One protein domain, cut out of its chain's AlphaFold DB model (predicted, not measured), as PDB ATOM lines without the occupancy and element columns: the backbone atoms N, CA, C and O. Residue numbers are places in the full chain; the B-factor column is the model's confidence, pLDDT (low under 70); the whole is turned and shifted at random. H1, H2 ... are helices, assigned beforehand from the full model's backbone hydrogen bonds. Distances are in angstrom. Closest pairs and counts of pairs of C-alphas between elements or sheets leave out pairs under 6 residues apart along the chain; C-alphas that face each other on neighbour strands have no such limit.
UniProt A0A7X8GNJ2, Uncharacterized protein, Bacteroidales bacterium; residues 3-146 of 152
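This is residues 3 to 146 of the 152 residues of an uncharacterized protein of Bacteroidales bacterium (UniProt A0A7X8GNJ2). A long helical hairpin, H3 and H4, packs with H2 in the middle, and the shorter helices H5, H6 and H7 cluster at the other side of H2. H1 reaches outward as an arm, its residues 3 to 9 sticking out. The printed part has 144 residues and seven named helices, H1 to H7 in chain order, with no named strand: all helix, packing mostly crossed. It is compact, with a radius of gyration of the C-alphas of 16.0 A, and elongated, 50 by 32 by 28 A.

H1, residues 3 to 18, begins at C-alpha 3 (193.308, 297.882, 249.263) and is 22.7 A long. H2 holds residues 22 to 35. H3, residues 43 to 62, measures 28.2 A, and H4, residues 66 to 91, 36.6 A. H5 holds residues 100 to 113, H6 118 to 127, and H7 132 to 144, ending at C-alpha 144 (193.987, 325.626, 266.813).

H1 touches H3 with residues 14 to 17 alone, closest C-alphas Asp 17 and Arg 54, 5.4 A. H2 touches H4 with residues 22 to 26 alone, closest C-alphas Gly 22 and Arg 75, 4.1 A. H2 touches H5, closest C-alphas Ile 30 and Tyr 104, 6.8 A, at a steep tilt of 49 degrees. Hairpin H3 and H4 has a shallow tilt of 11 degrees, opposite ways; C-alphas Pro 44 and Phe 83 come closest, 5.1 A. Hairpin H6 and H7 has a steep tilt of 40 degrees; C-alphas Ile 122 and Phe 138 come closest, 5.8 A. H1 and H7 are apart. Every O i to N i+4 pair is within hydrogen-bond range in H1, H2, H3, H4, H6 and H7; in H5, 9 of 10.

The C-alphas farthest apart, Leu 3 and Asp 128, are 52.2 A apart. The printed part has no cut and no long link. Residues 5 and 94 are under pLDDT 70.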
ATOM      1  N   LEU A   3     193.354 296.541 249.843       70.94
ATOM      2  CA  LEU A   3     193.308 297.882 249.263       70.94
ATOM      3  C   LEU A   3     192.688 298.884 250.250       70.94
ATOM      4  O   LEU A   3     193.208 299.986 250.421       70.94
ATOM      5  N   SER A   4     191.628 298.486 250.963       72.81
ATOM      6  CA  SER A   4     191.023 299.319 252.012       72.81
ATOM      7  C   SER A   4     191.985 299.578 253.178       72.81
ATOM      8  O   SER A   4     192.042 300.694 253.689       72.81
ATOM      9  N   MET A   5     192.782 298.574 253.564       68.56
ATOM     10  CA  MET A   5     193.811 298.724 254.602       68.56
ATOM     11  C   MET A   5     194.934 299.675 254.172       68.56
ATOM     12  O   MET A   5     195.314 300.551 254.944       68.56
ATOM     13  N   LEU A   6     195.416 299.561 252.928       73.25
ATOM     14  CA  LEU A   6     196.446 300.451 252.382       73.25
ATOM     15  C   LEU A   6     195.990 301.921 252.358       73.25
ATOM     16  O   LEU A   6     196.768 302.821 252.684       73.25
ATOM     17  N   ASN A   7     194.727 302.164 252.004       80.50
ATOM     18  CA  ASN A   7     194.149 303.508 251.980       80.50
ATOM     19  C   ASN A   7     194.004 304.101 253.386       80.50
ATOM     20  O   ASN A   7     194.319 305.275 253.585       80.50
ATOM     21  N   LEU A   8     193.595 303.295 254.371       84.12
ATOM     22  CA  LEU A   8     193.489 303.745 255.759       84.12
ATOM     23  C   LEU A   8     194.859 304.118 256.336       84.12
ATOM     24  O   LEU A   8     195.000 305.188 256.922       84.12
ATOM     25  N   THR A   9     195.883 303.285 256.126       84.94
ATOM     26  CA  THR A   9     197.244 303.579 256.601       84.94
ATOM     27  C   THR A   9     197.769 304.888 256.020       84.94
ATOM     28  O   THR A   9     198.287 305.712 256.765       84.94
ATOM     29  N   ARG A  10     197.583 305.131 254.716       82.06
ATOM     30  CA  ARG A  10     198.006 306.393 254.085       82.06
ATOM     31  C   ARG A  10     197.291 307.609 254.661       82.06
ATOM     32  O   ARG A  10     197.940 308.625 254.893       82.06
ATOM     33  N   LEU A  11     195.984 307.511 254.912       84.31
ATOM     34  CA  LEU A  11     195.216 308.601 255.516       84.31
ATOM     35  C   LEU A  11     195.701 308.916 256.933       84.31
ATOM     36  O   LEU A  11     195.922 310.082 257.246       84.31
ATOM     37  N   VAL A  12     195.925 307.890 257.759       86.56
ATOM     38  CA  VAL A  12     196.416 308.064 259.133       86.56
ATOM     39  C   VAL A  12     197.836 308.629 259.145       86.56
ATOM     40  O   VAL A  12     198.085 309.611 259.834       86.56
ATOM     41  N   SER A  13     198.755 308.082 258.341       85.19
ATOM     42  CA  SER A  13     200.124 308.611 258.248       85.19
ATOM     43  C   SER A  13     200.151 310.058 257.761       85.19
ATOM     44  O   SER A  13     200.922 310.863 258.270       85.19
ATOM     45  N   THR A  14     199.270 310.410 256.823       86.75
ATOM     46  CA  THR A  14     199.142 311.795 256.362       86.75
ATOM     47  C   THR A  14     198.614 312.696 257.466       86.75
ATOM     48  O   THR A  14     199.162 313.771 257.662       86.75
ATOM     49  N   ALA A  15     197.583 312.281 258.205       89.00
ATOM     50  CA  ALA A  15     197.076 313.060 259.333       89.00
ATOM     51  C   ALA A  15     198.182 313.329 260.371       89.00
ATOM     52  O   ALA A  15     198.383 314.477 260.762       89.00
ATOM     53  N   ASP A  16     198.972 312.308 260.709       86.81
ATOM     54  CA  ASP A  16     200.131 312.441 261.598       86.81
ATOM     55  C   ASP A  16     201.198 313.411 261.058       86.81
ATOM     56  O   ASP A  16     201.803 314.158 261.829       86.81
ATOM     57  N   ASP A  17     201.450 313.414 259.744       90.94
ATOM     58  CA  ASP A  17     202.378 314.358 259.111       90.94
ATOM     59  C   ASP A  17     201.843 315.794 259.151       90.94
ATOM     60  O   ASP A  17     202.587 316.726 259.449       90.94
ATOM     61  N   LEU A  18     200.544 315.983 258.915       92.38
ATOM     62  CA  LEU A  18     199.895 317.295 258.959       92.38
ATOM     63  C   LEU A  18     199.831 317.885 260.371       92.38
ATOM     64  O   LEU A  18     199.844 319.111 260.522       92.38
ATOM     65  N   ASP A  19     199.775 317.033 261.391       91.94
ATOM     66  CA  ASP A  19     199.862 317.429 262.795       91.94
ATOM     67  C   ASP A  19     201.273 317.868 263.199       91.94
ATOM     68  O   ASP A  19     201.443 318.545 264.213       91.94
ATOM     69  N   ALA A  20     202.294 317.522 262.409       95.94
ATOM     70  CA  ALA A  20     203.659 317.989 262.611       95.94
ATOM     71  C   ALA A  20     203.894 319.414 262.076       95.94
ATOM     72  O   ALA A  20     204.967 319.973 262.307       95.94
ATOM     73  N   PHE A  21     202.924 320.005 261.371       97.44
ATOM     74  CA  PHE A  21     203.037 321.329 260.759       97.44
ATOM     75  C   PHE A  21     202.271 322.406 261.552       97.44
ATOM     76  O   PHE A  21     201.245 322.148 262.183       97.44
ATOM     77  N   GLY A  22     202.727 323.655 261.473       97.88
ATOM     78  CA  GLY A  22     202.117 324.811 262.131       97.88
ATOM     79  C   GLY A  22     202.362 324.867 263.642       97.88
ATOM     80  O   GLY A  22     203.301 324.250 264.160       97.88
ATOM     81  N   THR A  23     201.515 325.623 264.345       97.69
ATOM     82  CA  THR A  23     201.617 325.883 265.792       97.69
ATOM     83  C   THR A  23     201.401 324.612 266.611       97.69
ATOM     84  O   THR A  23     202.217 324.313 267.486       97.69
ATOM     85  N   ILE A  24     200.382 323.807 266.274       96.44
ATOM     86  CA  ILE A  24     200.207 322.455 266.840       96.44
ATOM     87  C   ILE A  24     201.479 321.613 266.667       96.44
ATOM     88  O   ILE A  24     201.921 320.975 267.623       96.44
ATOM     89  N   GLY A  25     202.098 321.640 265.483       97.94
ATOM     90  CA  GLY A  25     203.335 320.909 265.214       97.94
ATOM     91  C   GLY A  25     204.476 321.322 266.138       97.94
ATOM     92  O   GLY A  25     205.136 320.467 266.729       97.94
ATOM     93  N   VAL A  26     204.668 322.630 266.330       98.56
ATOM     94  CA  VAL A  26     205.652 323.162 267.286       98.56
ATOM     95  C   VAL A  26     205.391 322.636 268.695       98.56
ATOM     96  O   VAL A  26     206.299 322.087 269.321       98.56
ATOM     97  N   PHE A  27     204.152 322.763 269.173       98.06
ATOM     98  CA  PHE A  27     203.753 322.291 270.494       98.06
ATOM     99  C   PHE A  27     204.019 320.787 270.672       98.06
ATOM    100  O   PHE A  27     204.736 320.397 271.597       98.06
ATOM    101  N   ARG A  28     203.525 319.951 269.748       97.12
ATOM    102  CA  ARG A  28     203.674 318.486 269.799       97.12
ATOM    103  C   ARG A  28     205.134 318.060 269.784       97.12
ATOM    104  O   ARG A  28     205.518 317.168 270.537       97.12
ATOM    105  N   TYR A  29     205.967 318.684 268.952       98.19
ATOM    106  CA  TYR A  29     207.390 318.359 268.916       98.19
ATOM    107  C   TYR A  29     208.086 318.682 270.234       98.19
ATOM    108  O   TYR A  29     208.815 317.833 270.744       98.19
ATOM    109  N   ILE A  30     207.845 319.868 270.803       98.19
ATOM    110  CA  ILE A  30     208.430 320.244 272.094       98.19
ATOM    111  C   ILE A  30     207.969 319.264 273.176       98.19
ATOM    112  O   ILE A  30     208.807 318.693 273.872       98.19
ATOM    113  N   GLU A  31     206.664 319.015 273.277       97.00
ATOM    114  CA  GLU A  31     206.084 318.114 274.273       97.00
ATOM    115  C   GLU A  31     206.677 316.698 274.188       97.00
ATOM    116  O   GLU A  31     207.185 316.173 275.182       97.00
ATOM    117  N   ILE A  32     206.643 316.075 273.006       96.38
ATOM    118  CA  ILE A  32     207.107 314.694 272.807       96.38
ATOM    119  C   ILE A  32     208.594 314.569 273.138       96.38
ATOM    120  O   ILE A  32     209.005 313.607 273.788       96.38
ATOM    121  N   TYR A  33     209.417 315.513 272.679       97.88
ATOM    122  CA  TYR A  33     210.864 315.422 272.851       97.88
ATOM    123  C   TYR A  33     211.293 315.718 274.288       97.88
ATOM    124  O   TYR A  33     212.188 315.042 274.797       97.88
ATOM    125  N   LEU A  34     210.613 316.638 274.977       97.00
ATOM    126  CA  LEU A  34     210.808 316.849 276.410       97.00
ATOM    127  C   LEU A  34     210.403 315.618 277.228       97.00
ATOM    128  O   LEU A  34     211.168 315.186 278.086       97.00
ATOM    129  N   LYS A  35     209.256 314.991 276.921       96.25
ATOM    130  CA  LYS A  35     208.819 313.737 277.569       96.25
ATOM    131  C   LYS A  35     209.787 312.572 277.327       96.25
ATOM    132  O   LYS A  35     209.857 311.653 278.136       96.25
ATOM    133  N   ARG A  36     210.556 312.611 276.235       96.75
ATOM    134  CA  ARG A  36     211.638 311.657 275.925       96.75
ATOM    135  C   ARG A  36     212.994 312.052 276.518       96.75
ATOM    136  O   ARG A  36     213.995 311.438 276.161       96.75
ATOM    137  N   ALA A  37     213.033 313.068 277.382       95.56
ATOM    138  CA  ALA A  37     214.246 313.596 278.002       95.56
ATOM    139  C   ALA A  37     215.340 313.989 276.988       95.56
ATOM    140  O   ALA A  37     216.532 313.882 277.270       95.56
ATOM    141  N   VAL A  38     214.948 314.451 275.794       96.56
ATOM    142  CA  VAL A  38     215.906 314.966 274.810       96.56
ATOM    143  C   VAL A  38     216.451 316.305 275.300       96.56
ATOM    144  O   VAL A  38     215.691 317.207 275.660       96.56
ATOM    145  N   ALA A  39     217.776 316.440 275.288       93.62
ATOM    146  CA  ALA A  39     218.448 317.656 275.715       93.62
ATOM    147  C   ALA A  39     218.062 318.861 274.836       93.62
ATOM    148  O   ALA A  39     217.859 318.737 273.625       93.62
ATOM    149  N   ALA A  40     217.985 320.048 275.444       91.38
ATOM    150  CA  ALA A  40     217.537 321.271 274.773       91.38
ATOM    151  C   ALA A  40     218.373 321.619 273.528       91.38
ATOM    152  O   ALA A  40     217.835 322.126 272.549       91.38
ATOM    153  N   ASN A  41     219.677 321.333 273.559       92.31
ATOM    154  CA  ASN A  41     220.614 321.573 272.458       92.31
ATOM    155  C   ASN A  41     220.487 320.557 271.313       92.31
ATOM    156  O   ASN A  41     220.871 320.859 270.188       92.31
ATOM    157  N   GLU A  42     219.931 319.374 271.566       96.31
ATOM    158  CA  GLU A  42     219.705 318.356 270.537       96.31
ATOM    159  C   GLU A  42     218.312 318.448 269.912       96.31
ATOM    160  O   GLU A  42     218.124 318.099 268.742       96.31
ATOM    161  N   LEU A  43     217.324 318.889 270.697       97.50
ATOM    162  CA  LEU A  43     215.911 318.866 270.327       97.50
ATOM    163  C   LEU A  43     215.644 319.561 268.982       97.50
ATOM    164  O   LEU A  43     215.052 318.906 268.120       97.50
ATOM    165  N   PRO A  44     216.095 320.808 268.730       97.75
ATOM    166  CA  PRO A  44     215.818 321.483 267.466       97.75
ATOM    167  C   PRO A  44     216.330 320.708 266.250       97.75
ATOM    168  O   PRO A  44     215.588 320.521 265.291       97.75
ATOM    169  N   GLY A  45     217.563 320.193 266.307       97.94
ATOM    170  CA  GLY A  45     218.155 319.438 265.200       97.94
ATOM    171  C   GLY A  45     217.370 318.167 264.882       97.94
ATOM    172  O   GLY A  45     217.017 317.926 263.728       97.94
ATOM    173  N   ARG A  46     217.011 317.387 265.910       98.19
ATOM    174  CA  ARG A  46     216.222 316.159 265.720       98.19
ATOM    175  C   ARG A  46     214.823 316.448 265.168       98.19
ATOM    176  O   ARG A  46     214.333 315.700 264.320       98.19
ATOM    177  N   VAL A  47     214.191 317.531 265.623       98.38
ATOM    178  CA  VAL A  47     212.882 317.958 265.118       98.38
ATOM    179  C   VAL A  47     212.971 318.381 263.656       98.38
ATOM    180  O   VAL A  47     212.155 317.923 262.863       98.38
ATOM    181  N   LEU A  48     213.965 319.186 263.273       98.62
ATOM    182  CA  LEU A  48     214.138 319.635 261.888       98.62
ATOM    183  C   LEU A  48     214.309 318.452 260.927       98.62
ATOM    184  O   LEU A  48     213.644 318.413 259.893       98.62
ATOM    185  N   THR A  49     215.112 317.447 261.293       98.25
ATOM    186  CA  THR A  49     215.243 316.215 260.501       98.25
ATOM    187  C   THR A  49     213.915 315.462 260.390       98.25
ATOM    188  O   THR A  49     213.538 315.030 259.300       98.25
ATOM    189  N   ASN A  50     213.174 315.301 261.494       97.44
ATOM    190  CA  ASN A  50     211.888 314.600 261.451       97.44
ATOM    191  C   ASN A  50     210.855 315.356 260.603       97.44
ATOM    192  O   ASN A  50     210.192 314.749 259.766       97.44
ATOM    193  N   LEU A  51     210.768 316.673 260.774       98.31
ATOM    194  CA  LEU A  51     209.864 317.561 260.052       98.31
ATOM    195  C   LEU A  51     210.126 317.535 258.539       98.31
ATOM    196  O   LEU A  51     209.176 317.421 257.766       98.31
ATOM    197  N   GLN A  52     211.392 317.592 258.119       98.12
ATOM    198  CA  GLN A  52     211.776 317.490 256.708       98.12
ATOM    199  C   GLN A  52     211.319 316.168 256.092       98.12
ATOM    200  O   GLN A  52     210.687 316.177 255.039       98.12
ATOM    201  N   ASN A  53     211.555 315.042 256.775       95.94
ATOM    202  CA  ASN A  53     211.139 313.727 256.281       95.94
ATOM    203  C   ASN A  53     209.617 313.639 256.094       95.94
ATOM    204  O   ASN A  53     209.145 313.155 255.065       95.94
ATOM    205  N   ARG A  54     208.843 314.148 257.059       96.00
ATOM    206  CA  ARG A  54     207.373 314.191 256.974       96.00
ATOM    207  C   ARG A  54     206.892 315.065 255.823       96.00
ATOM    208  O   ARG A  54     206.003 314.675 255.075       96.00
ATOM    209  N   TYR A  55     207.512 316.226 255.631       96.81
ATOM    210  CA  TYR A  55     207.161 317.117 254.531       96.81
ATOM    211  C   TYR A  55     207.504 316.529 253.155       96.81
ATOM    212  O   TYR A  55     206.703 316.638 252.226       96.81
ATOM    213  N   SER A  56     208.642 315.842 253.023       94.81
ATOM    214  CA  SER A  56     208.988 315.099 251.808       94.81
ATOM    215  C   SER A  56     207.957 314.012 251.498       94.81
ATOM    216  O   SER A  56     207.466 313.961 250.371       94.81
ATOM    217  N   ASN A  57     207.566 313.208 252.492       91.31
ATOM    218  CA  ASN A  57     206.533 312.179 252.331       91.31
ATOM    219  C   ASN A  57     205.190 312.783 251.902       91.31
ATOM    220  O   ASN A  57     204.576 312.317 250.940       91.31
ATOM    221  N   PHE A  58     204.772 313.861 252.570       93.62
ATOM    222  CA  PHE A  58     203.570 314.612 252.229       93.62
ATOM    223  C   PHE A  58     203.598 315.103 250.774       93.62
ATOM    224  O   PHE A  58     202.662 314.841 250.017       93.62
ATOM    225  N   LYS A  59     204.682 315.759 250.336       93.69
ATOM    226  CA  LYS A  59     204.790 316.239 248.950       93.69
ATOM    227  C   LYS A  59     204.769 315.102 247.941       93.69
ATOM    228  O   LYS A  59     204.075 315.215 246.938       93.69
ATOM    229  N   SER A  60     205.463 313.997 248.205       90.88
ATOM    230  CA  SER A  60     205.439 312.834 247.313       90.88
ATOM    231  C   SER A  60     204.035 312.245 247.144       90.88
ATOM    232  O   SER A  60     203.717 311.750 246.066       90.88
ATOM    233  N   ALA A  61     203.189 312.312 248.175       88.50
ATOM    234  CA  ALA A  61     201.827 311.786 248.128       88.50
ATOM    235  C   ALA A  61     200.799 312.768 247.532       88.50
ATOM    236  O   ALA A  61     199.840 312.325 246.899       88.50
ATOM    237  N   TYR A  62     200.985 314.080 247.716       90.94
ATOM    238  CA  TYR A  62     199.944 315.083 247.452       90.94
ATOM    239  C   TYR A  62     200.340 316.200 246.477       90.94
ATOM    240  O   TYR A  62     199.564 317.137 246.313       90.94
ATOM    241  N   ALA A  63     201.486 316.105 245.790       90.94
ATOM    242  CA  ALA A  63     202.005 317.147 244.887       90.94
ATOM    243  C   ALA A  63     200.997 317.685 243.854       90.94
ATOM    244  O   ALA A  63     201.074 318.851 243.486       90.94
ATOM    245  N   LEU A  64     200.051 316.860 243.393       93.88
ATOM    246  CA  LEU A  64     199.050 317.258 242.394       93.88
ATOM    247  C   LEU A  64     197.896 318.102 242.967       93.88
ATOM    248  O   LEU A  64     197.066 318.601 242.212       93.88
ATOM    249  N   LEU A  65     197.809 318.256 244.291       93.44
ATOM    250  CA  LEU A  65     196.782 319.048 244.968       93.44
ATOM    251  C   LEU A  65     197.346 320.418 245.367       93.44
ATOM    252  O   LEU A  65     197.455 320.716 246.553       93.44
ATOM    253  N   GLU A  66     197.701 321.250 244.386       92.81
ATOM    254  CA  GLU A  66     198.460 322.505 244.567       92.81
ATOM    255  C   GLU A  66     197.976 323.356 245.753       92.81
ATOM    256  O   GLU A  66     198.706 323.536 246.722       92.81
ATOM    257  N   LYS A  67     196.696 323.758 245.776       93.50
ATOM    258  CA  LYS A  67     196.132 324.575 246.872       93.50
ATOM    259  C   LYS A  67     196.265 323.932 248.253       93.50
ATOM    260  O   LYS A  67     196.358 324.624 249.267       93.50
ATOM    261  N   PHE A  68     196.186 322.605 248.312       92.12
ATOM    262  CA  PHE A  68     196.355 321.875 249.558       92.12
ATOM    263  C   PHE A  68     197.824 321.876 249.975       92.12
ATOM    264  O   PHE A  68     198.115 322.181 251.131       92.12
ATOM    265  N   VAL A  69     198.735 321.614 249.038       94.75
ATOM    266  CA  VAL A  69     200.183 321.653 249.264       94.75
ATOM    267  C   VAL A  69     200.633 323.036 249.721       94.75
ATOM    268  O   VAL A  69     201.302 323.107 250.748       94.75
ATOM    269  N   ASP A  70     200.199 324.113 249.066       95.62
ATOM    270  CA  ASP A  70     200.565 325.493 249.416       95.62
ATOM    271  C   ASP A  70     200.221 325.817 250.877       95.62
ATOM    272  O   ASP A  70     201.022 326.374 251.636       95.62
ATOM    273  N   ARG A  71     199.026 325.400 251.320       95.00
ATOM    274  CA  ARG A  71     198.588 325.590 252.707       95.00
ATOM    275  C   ARG A  71     199.481 324.834 253.688       95.00
ATOM    276  O   ARG A  71     199.815 325.373 254.745       95.00
ATOM    277  N   GLN A  72     199.836 323.589 253.379       96.56
ATOM    278  CA  GLN A  72     200.673 322.786 254.274       96.56
ATOM    279  C   GLN A  72     202.141 323.208 254.231       96.56
ATOM    280  O   GLN A  72     202.809 323.130 255.253       96.56
ATOM    281  N   GLU A  73     202.631 323.717 253.102       97.25
ATOM    282  CA  GLU A  73     203.973 324.281 252.980       97.25
ATOM    283  C   GLU A  73     204.135 325.514 253.878       97.25
ATOM    284  O   GLU A  73     205.117 325.615 254.612       97.25
ATOM    285  N   CYS A  74     203.131 326.397 253.926       97.44
ATOM    286  CA  CYS A  74     203.123 327.515 254.871       97.44
ATOM    287  C   CYS A  74     203.243 327.030 256.329       97.44
ATOM    288  O   CYS A  74     204.098 327.503 257.082       97.44
ATOM    289  N   ARG A  75     202.449 326.022 256.716       97.94
ATOM    290  CA  ARG A  75     202.500 325.425 258.062       97.94
ATOM    291  C   ARG A  75     203.836 324.724 258.341       97.94
ATOM    292  O   ARG A  75     204.367 324.841 259.443       97.94
ATOM    293  N   TYR A  76     204.409 324.033 257.359       98.38
ATOM    294  CA  TYR A  76     205.737 323.428 257.459       98.38
ATOM    295  C   TYR A  76     206.800 324.492 257.762       98.38
ATOM    296  O   TYR A  76     207.566 324.335 258.715       98.38
ATOM    297  N   TYR A  77     206.812 325.604 257.019       98.56
ATOM    298  CA  TYR A  77     207.783 326.675 257.239       98.56
ATOM    299  C   TYR A  77     207.598 327.382 258.582       98.56
ATOM    300  O   TYR A  77     208.590 327.790 259.182       98.56
ATOM    301  N   GLN A  78     206.372 327.486 259.104       98.31
ATOM    302  CA  GLN A  78     206.142 327.982 260.467       98.31
ATOM    303  C   GLN A  78     206.893 327.127 261.500       98.31
ATOM    304  O   GLN A  78     207.667 327.661 262.298       98.31
ATOM    305  N   THR A  79     206.727 325.802 261.449       98.69
ATOM    306  CA  THR A  79     207.419 324.876 262.357       98.69
ATOM    307  C   THR A  79     208.931 324.898 262.127       98.69
ATOM    308  O   THR A  79     209.703 325.017 263.078       98.69
ATOM    309  N   PHE A  80     209.370 324.849 260.867       98.81
ATOM    310  CA  PHE A  80     210.786 324.855 260.494       98.81
ATOM    311  C   PHE A  80     211.509 326.113 260.994       98.81
ATOM    312  O   PHE A  80     212.567 326.026 261.624       98.81
ATOM    313  N   ASN A  81     210.924 327.292 260.770       98.56
ATOM    314  CA  ASN A  81     211.502 328.566 261.190       98.56
ATOM    315  C   ASN A  81     211.541 328.696 262.715       98.56
ATOM    316  O   ASN A  81     212.522 329.211 263.254       98.56
ATOM    317  N   PHE A  82     210.515 328.203 263.418       98.44
ATOM    318  CA  PHE A  82     210.511 328.167 264.879       98.44
ATOM    319  C   PHE A  82     211.710 327.374 265.414       98.44
ATOM    320  O   PHE A  82     212.490 327.904 266.206       98.44
ATOM    321  N   PHE A  83     211.902 326.132 264.955       98.38
ATOM    322  CA  PHE A  83     212.990 325.287 265.462       98.38
ATOM    323  C   PHE A  83     214.370 325.740 264.992       98.38
ATOM    324  O   PHE A  83     215.325 325.625 265.751       98.38
ATOM    325  N   THR A  84     214.483 326.331 263.803       98.06
ATOM    326  CA  THR A  84     215.739 326.949 263.348       98.06
ATOM    327  C   THR A  84     216.153 328.091 264.277       98.06
ATOM    328  O   THR A  84     217.300 328.159 264.713       98.06
ATOM    329  N   ARG A  85     215.209 328.962 264.653       96.75
ATOM    330  CA  ARG A  85     215.461 330.045 265.612       96.75
ATOM    331  C   ARG A  85     215.754 329.519 267.016       96.75
ATOM    332  O   ARG A  85     216.690 329.999 267.649       96.75
ATOM    333  N   LEU A  86     215.014 328.507 267.478       96.88
ATOM    334  CA  LEU A  86     215.277 327.859 268.766       96.88
ATOM    335  C   LEU A  86     216.688 327.250 268.814       96.88
ATOM    336  O   LEU A  86     217.368 327.390 269.827       96.88
ATOM    337  N   ALA A  87     217.151 326.619 267.728       96.06
ATOM    338  CA  ALA A  87     218.504 326.070 267.636       96.06
ATOM    339  C   ALA A  87     219.568 327.147 267.880       96.06
ATOM    340  O   ALA A  87     220.487 326.937 268.673       96.06
ATOM    341  N   THR A  88     219.411 328.315 267.253       93.88
ATOM    342  CA  THR A  88     220.299 329.466 267.449       93.88
ATOM    343  C   THR A  88     220.261 329.965 268.893       93.88
ATOM    344  O   THR A  88     221.310 330.123 269.516       93.88
ATOM    345  N   GLU A  89     219.065 330.170 269.448       93.81
ATOM    346  CA  GLU A  89     218.872 330.680 270.813       93.81
ATOM    347  C   GLU A  89     219.481 329.759 271.878       93.81
ATOM    348  O   GLU A  89     220.119 330.237 272.819       93.81
ATOM    349  N   VAL A  90     219.340 328.440 271.711       91.81
ATOM    350  CA  VAL A  90     219.938 327.452 272.617       91.81
ATOM    351  C   VAL A  90     221.455 327.373 272.439       91.81
ATOM    352  O   VAL A  90     222.179 327.342 273.432       91.81
ATOM    353  N   THR A  91     221.956 327.369 271.199       88.94
ATOM    354  CA  THR A  91     223.398 327.238 270.910       88.94
ATOM    355  C   THR A  91     224.204 328.408 271.461       88.94
ATOM    356  O   THR A  91     225.285 328.211 272.009       88.94
ATOM    357  N   LEU A  92     223.677 329.626 271.345       85.44
ATOM    358  CA  LEU A  92     224.352 330.823 271.840       85.44
ATOM    359  C   LEU A  92     224.241 330.985 273.367       85.44
ATOM    360  O   LEU A  92     224.834 331.906 273.923       85.44
ATOM    361  N   GLY A  93     223.457 330.144 274.052       76.88
ATOM    362  CA  GLY A  93     223.211 330.254 275.495       76.88
ATOM    363  C   GLY A  93     222.444 331.518 275.917       76.88
ATOM    364  O   GLY A  93     222.284 331.766 277.108       76.88
ATOM    365  N   VAL A  94     221.948 332.310 274.960       69.12
ATOM    366  CA  VAL A  94     221.222 333.578 275.157       69.12
ATOM    367  C   VAL A  94     219.764 333.430 274.738       69.12
ATOM    368  O   VAL A  94     219.241 334.180 273.915       69.12
ATOM    369  N   GLY A  95     219.096 332.423 275.290       70.75
ATOM    370  CA  GLY A  95     217.695 332.169 274.990       70.75
ATOM    371  C   GLY A  95     216.807 333.362 275.358       70.75
ATOM    372  O   GLY A  95     216.550 333.614 276.539       70.75
ATOM    373  N   SER A  96     216.322 334.084 274.344       77.69
ATOM    374  CA  SER A  96     215.428 335.230 274.527       77.69
ATOM    375  C   SER A  96     214.128 334.775 275.182       77.69
ATOM    376  O   SER A  96     213.482 333.830 274.727       77.69
ATOM    377  N   ALA A  97     213.712 335.465 276.248       78.38
ATOM    378  CA  ALA A  97     212.364 335.284 276.779       78.38
ATOM    379  C   ALA A  97     211.308 335.656 275.725       78.38
ATOM    380  O   ALA A  97     210.273 335.003 275.665       78.38
ATOM    381  N   ASN A  98     211.607 336.629 274.853       89.81
ATOM    382  CA  ASN A  98     210.732 337.074 273.773       89.81
ATOM    383  C   ASN A  98     211.034 336.381 272.433       89.81
ATOM    384  O   ASN A  98     211.299 337.028 271.422       89.81
ATOM    385  N   GLY A  99     211.041 335.048 272.443       93.50
ATOM    386  CA  GLY A  99     211.337 334.212 271.279       93.50
ATOM    387  C   GLY A  99     210.950 332.741 271.490       93.50
ATOM    388  O   GLY A  99     210.336 332.406 272.509       93.50
ATOM    389  N   PRO A 100     211.288 331.849 270.540       96.44
ATOM    390  CA  PRO A 100     211.056 330.408 270.641       96.44
ATOM    391  C   PRO A 100     211.517 329.771 271.952       96.44
ATOM    392  O   PRO A 100     210.836 328.886 272.473       96.44
ATOM    393  N   TYR A 101     212.631 330.226 272.527       95.25
ATOM    394  CA  TYR A 101     213.109 329.727 273.810       95.25
ATOM    395  C   TYR A 101     212.145 330.046 274.956       95.25
ATOM    396  O   TYR A 101     211.948 329.208 275.834       95.25
ATOM    397  N   GLY A 102     211.482 331.208 274.931       94.38
ATOM    398  CA  GLY A 102     210.403 331.543 275.860       94.38
ATOM    399  C   GLY A 102     209.284 330.502 275.832       94.38
ATOM    400  O   GLY A 102     208.962 329.929 276.871       94.38
ATOM    401  N   VAL A 103     208.776 330.177 274.638       96.38
ATOM    402  CA  VAL A 103     207.755 329.130 274.431       96.38
ATOM    403  C   VAL A 103     208.246 327.769 274.927       96.38
ATOM    404  O   VAL A 103     207.546 327.098 275.684       96.38
ATOM    405  N   TYR A 104     209.469 327.376 274.557       96.62
ATOM    406  CA  TYR A 104     210.083 326.128 275.013       96.62
ATOM    407  C   TYR A 104     210.123 326.034 276.545       96.62
ATOM    408  O   TYR A 104     209.713 325.015 277.104       96.62
ATOM    409  N   ARG A 105     210.561 327.098 277.235       95.19
ATOM    410  CA  ARG A 105     210.599 327.135 278.703       95.19
ATOM    411  C   ARG A 105     209.211 327.036 279.319       95.19
ATOM    412  O   ARG A 105     209.065 326.341 280.316       95.19
ATOM    413  N   VAL A 106     208.211 327.709 278.747       95.69
ATOM    414  CA  VAL A 106     206.833 327.615 279.247       95.69
ATOM    415  C   VAL A 106     206.362 326.164 279.208       95.69
ATOM    416  O   VAL A 106     205.909 325.648 280.228       95.69
ATOM    417  N   ILE A 107     206.496 325.497 278.058       97.00
ATOM    418  CA  ILE A 107     206.042 324.108 277.895       97.00
ATOM    419  C   ILE A 107     206.825 323.186 278.833       97.00
ATOM    420  O   ILE A 107     206.233 322.362 279.525       97.00
ATOM    421  N   LYS A 108     208.150 323.349 278.905       96.44
ATOM    422  CA  LYS A 108     209.005 322.557 279.793       96.44
ATOM    423  C   LYS A 108     208.590 322.689 281.254       96.44
ATOM    424  O   LYS A 108     208.267 321.686 281.883       96.44
ATOM    425  N   ASN A 109     208.562 323.911 281.771       95.69
ATOM    426  CA  ASN A 109     208.391 324.139 283.199       95.69
ATOM    427  C   ASN A 109     206.958 323.831 283.653       95.69
ATOM    428  O   ASN A 109     206.755 323.318 284.748       95.69
ATOM    429  N   ASN A 110     205.955 324.149 282.833       95.94
ATOM    430  CA  ASN A 110     204.556 324.059 283.250       95.94
ATOM    431  C   ASN A 110     203.905 322.734 282.840       95.94
ATOM    432  O   ASN A 110     203.332 322.041 283.678       95.94
ATOM    433  N   LEU A 111     204.042 322.322 281.579       95.62
ATOM    434  CA  LEU A 111     203.395 321.096 281.109       95.62
ATOM    435  C   LEU A 111     204.187 319.840 281.486       95.62
ATOM    436  O   LEU A 111     203.596 318.844 281.890       95.62
ATOM    437  N   VAL A 112     205.517 319.858 281.353       94.88
ATOM    438  CA  VAL A 112     206.333 318.645 281.552       94.88
ATOM    439  C   VAL A 112     206.786 318.487 283.002       94.88
ATOM    440  O   VAL A 112     206.622 317.411 283.565       94.88
ATOM    441  N   GLU A 113     207.338 319.536 283.615       95.44
ATOM    442  CA  GLU A 113     207.878 319.458 284.981       95.44
ATOM    443  C   GLU A 113     206.787 319.551 286.055       95.44
ATOM    444  O   GLU A 113     206.775 318.742 286.980       95.44
ATOM    445  N   LYS A 114     205.847 320.500 285.931       96.19
ATOM    446  CA  LYS A 114     204.708 320.620 286.863       96.19
ATOM    447  C   LYS A 114     203.527 319.706 286.515       96.19
ATOM    448  O   LYS A 114     202.636 319.551 287.345       96.19
ATOM    449  N   GLY A 115     203.497 319.119 285.317       95.44
ATOM    450  CA  GLY A 115     202.417 318.223 284.891       95.44
ATOM    451  C   GLY A 115     201.067 318.914 284.666       95.44
ATOM    452  O   GLY A 115     200.033 318.255 284.765       95.44
ATOM    453  N   GLN A 116     201.053 320.224 284.406       96.31
ATOM    454  CA  GLN A 116     199.818 320.977 284.169       96.31
ATOM    455  C   GLN A 116     199.176 320.597 282.829       96.31
ATOM    456  O   GLN A 116     199.861 320.184 281.887       96.31
ATOM    457  N   SER A 117     197.855 320.771 282.722       95.44
ATOM    458  CA  SER A 117     197.175 320.606 281.439       95.44
ATOM    459  C   SER A 117     197.542 321.748 280.486       95.44
ATOM    460  O   SER A 117     197.903 322.843 280.912       95.44
ATOM    461  N   ILE A 118     197.428 321.525 279.173       94.50
ATOM    462  CA  ILE A 118     197.690 322.589 278.191       94.50
ATOM    463  C   ILE A 118     196.731 323.781 278.346       94.50
ATOM    464  O   ILE A 118     197.134 324.906 278.066       94.50
ATOM    465  N   ALA A 119     195.506 323.555 278.834       94.31
ATOM    466  CA  ALA A 119     194.568 324.628 279.152       94.31
ATOM    467  C   ALA A 119     195.111 325.507 280.291       94.31
ATOM    468  O   ALA A 119     195.249 326.711 280.102       94.31
ATOM    469  N   ASP A 120     195.561 324.894 281.392       94.88
ATOM    470  CA  ASP A 120     196.150 325.626 282.523       94.88
ATOM    471  C   ASP A 120     197.403 326.411 282.107       94.88
ATOM    472  O   ASP A 120     197.637 327.523 282.574       94.88
ATOM    473  N   VAL A 121     198.230 325.846 281.215       95.31
ATOM    474  CA  VAL A 121     199.418 326.542 280.697       95.31
ATOM    475  C   VAL A 121     199.034 327.754 279.848       95.31
ATOM    476  O   VAL A 121     199.688 328.791 279.944       95.31
ATOM    477  N   ILE A 122     197.998 327.636 279.014       94.00
ATOM    478  CA  ILE A 122     197.488 328.750 278.204       94.00
ATOM    479  C   ILE A 122     196.941 329.861 279.103       94.00
ATOM    480  O   ILE A 122     197.243 331.030 278.861       94.00
ATOM    481  N   ASP A 123     196.170 329.510 280.131       92.50
ATOM    482  CA  ASP A 123     195.607 330.485 281.066       92.50
ATOM    483  C   ASP A 123     196.724 331.180 281.859       92.50
ATOM    484  O   ASP A 123     196.786 332.408 281.869       92.50
ATOM    485  N   TYR A 124     197.707 330.422 282.361       91.75
ATOM    486  CA  TYR A 124     198.902 330.965 283.018       91.75
ATOM    487  C   TYR A 124     199.646 332.000 282.157       91.75
ATOM    488  O   TYR A 124     199.977 333.083 282.636       91.75
ATOM    489  N   VAL A 125     199.907 331.696 280.879       92.00
ATOM    490  CA  VAL A 125     200.615 332.627 279.980       92.00
ATOM    491  C   VAL A 125     199.782 333.868 279.661       92.00
ATOM    492  O   VAL A 125     200.344 334.920 279.364       92.00
ATOM    493  N   ASN A 126     198.455 333.761 279.678       85.25
ATOM    494  CA  ASN A 126     197.578 334.893 279.402       85.25
ATOM    495  C   ASN A 126     197.389 335.810 280.615       85.25
ATOM    496  O   ASN A 126     197.233 337.014 280.417       85.25
ATOM    497  N   GLU A 127     197.429 335.265 281.831       88.44
ATOM    498  CA  GLU A 127     197.380 336.035 283.079       88.44
ATOM    499  C   GLU A 127     198.701 336.759 283.374       88.44
ATOM    500  O   GLU A 127     198.681 337.932 283.747       88.44
ATOM    501  N   ASP A 128     199.840 336.088 283.166       84.56
ATOM    502  CA  ASP A 128     201.179 336.651 283.380       84.56
ATOM    503  C   ASP A 128     202.104 336.348 282.182       84.56
ATOM    504  O   ASP A 128     202.859 335.362 282.177       84.56
ATOM    505  N   PRO A 129     202.034 337.161 281.108       77.62
ATOM    506  CA  PRO A 129     202.783 336.911 279.888       77.62
ATOM    507  C   PRO A 129     204.295 336.985 280.101       77.62
ATOM    508  O   PRO A 129     204.879 338.057 280.242       77.62
ATOM    509  N   ILE A 130     204.966 335.835 279.984       81.88
ATOM    510  CA  ILE A 130     206.439 335.759 279.980       81.88
ATOM    511  C   ILE A 130     207.034 336.605 278.842       81.88
ATOM    512  O   ILE A 130     208.142 337.134 278.966       81.88
ATOM    513  N   SER A 131     206.319 336.705 277.717       90.81
ATOM    514  CA  SER A 131     206.632 337.614 276.618       90.81
ATOM    515  C   SER A 131     205.460 337.746 275.642       90.81
ATOM    516  O   SER A 131     204.624 336.844 275.547       90.81
ATOM    517  N   GLU A 132     205.464 338.804 274.826       92.50
ATOM    518  CA  GLU A 132     204.506 338.971 273.721       92.50
ATOM    519  C   GLU A 132     204.570 337.803 272.724       92.50
ATOM    520  O   GLU A 132     203.541 337.291 272.284       92.50
ATOM    521  N   TYR A 133     205.780 337.331 272.396       94.75
ATOM    522  CA  TYR A 133     205.965 336.178 271.512       94.75
ATOM    523  C   TYR A 133     205.314 334.901 272.064       94.75
ATOM    524  O   TYR A 133     204.607 334.206 271.334       94.75
ATOM    525  N   ALA A 134     205.530 334.590 273.347       94.62
ATOM    526  CA  ALA A 134     204.925 333.426 273.981       94.62
ATOM    527  C   ALA A 134     203.399 333.567 274.047       94.62
ATOM    528  O   ALA A 134     202.690 332.650 273.645       94.62
ATOM    529  N   GLN A 135     202.892 334.728 274.461       94.69
ATOM    530  CA  GLN A 135     201.454 334.989 274.515       94.69
ATOM    531  C   GLN A 135     200.788 334.826 273.143       94.69
ATOM    532  O   GLN A 135     199.778 334.136 273.015       94.69
ATOM    533  N   SER A 136     201.389 335.391 272.091       95.62
ATOM    534  CA  SER A 136     200.906 335.234 270.717       95.62
ATOM    535  C   SER A 136     200.868 333.762 270.297       95.62
ATOM    536  O   SER A 136     199.846 333.298 269.790       95.62
ATOM    537  N   PHE A 137     201.935 333.005 270.576       96.88
ATOM    538  CA  PHE A 137     201.995 331.572 270.289       96.88
ATOM    539  C   PHE A 137     200.865 330.794 270.981       96.88
ATOM    540  O   PHE A 137     200.146 330.042 270.321       96.88
ATOM    541  N   PHE A 138     200.678 330.980 272.291       96.06
ATOM    542  CA  PHE A 138     199.672 330.235 273.054       96.06
ATOM    543  C   PHE A 138     198.236 330.646 272.708       96.06
ATOM    544  O   PHE A 138     197.349 329.796 272.730       96.06
ATOM    545  N   ASN A 139     198.004 331.892 272.289       94.62
ATOM    546  CA  ASN A 139     196.705 332.317 271.764       94.62
ATOM    547  C   ASN A 139     196.364 331.643 270.433       94.62
ATOM    548  O   ASN A 139     195.242 331.168 270.259       94.62
ATOM    549  N   VAL A 140     197.329 331.534 269.514       95.56
ATOM    550  CA  VAL A 140     197.132 330.765 268.276       95.56
ATOM    551  C   VAL A 140     196.895 329.290 268.602       95.56
ATOM    552  O   VAL A 140     195.962 328.689 268.073       95.56
ATOM    553  N   LEU A 141     197.678 328.714 269.521       95.44
ATOM    554  CA  LEU A 141     197.523 327.319 269.933       95.44
ATOM    555  C   LEU A 141     196.146 327.045 270.557       95.44
ATOM    556  O   LEU A 141     195.537 326.025 270.242       95.44
ATOM    557  N   LYS A 142     195.626 327.957 271.391       94.81
ATOM    558  CA  LYS A 142     194.278 327.869 271.977       94.81
ATOM    559  C   LYS A 142     193.205 327.732 270.897       94.81
ATOM    560  O   LYS A 142     192.342 326.860 270.994       94.81
ATOM    561  N   VAL A 143     193.290 328.573 269.863       93.12
ATOM    562  CA  VAL A 143     192.367 328.554 268.721       93.12
ATOM    563  C   VAL A 143     192.512 327.257 267.925       93.12
ATOM    564  O   VAL A 143     191.510 326.612 267.632       93.12
ATOM    565  N   GLU A 144     193.741 326.841 267.602       91.12
ATOM    566  CA  GLU A 144     193.987 325.626 266.813       91.12
ATOM    567  C   GLU A 144     193.550 324.339 267.539       91.12
ATOM    568  O   GLU A 144     193.045 323.420 266.897       91.12
ATOM    569  N   LEU A 145     193.693 324.275 268.868       89.12
ATOM    570  CA  LEU A 145     193.241 323.144 269.688       89.12
ATOM    571  C   LEU A 145     191.739 323.182 270.008       89.12
ATOM    572  O   LEU A 145     191.233 322.258 270.644       89.12
ATOM    573  N   ASN A 146     191.027 324.231 269.583       88.31
ATOM    574  CA  ASN A 146     189.619 324.458 269.905       88.31
ATOM    575  C   ASN A 146     189.338 324.416 271.423       88.31
ATOM    576  O   ASN A 146     188.308 323.909 271.874       88.31
TER     577      ASN A 146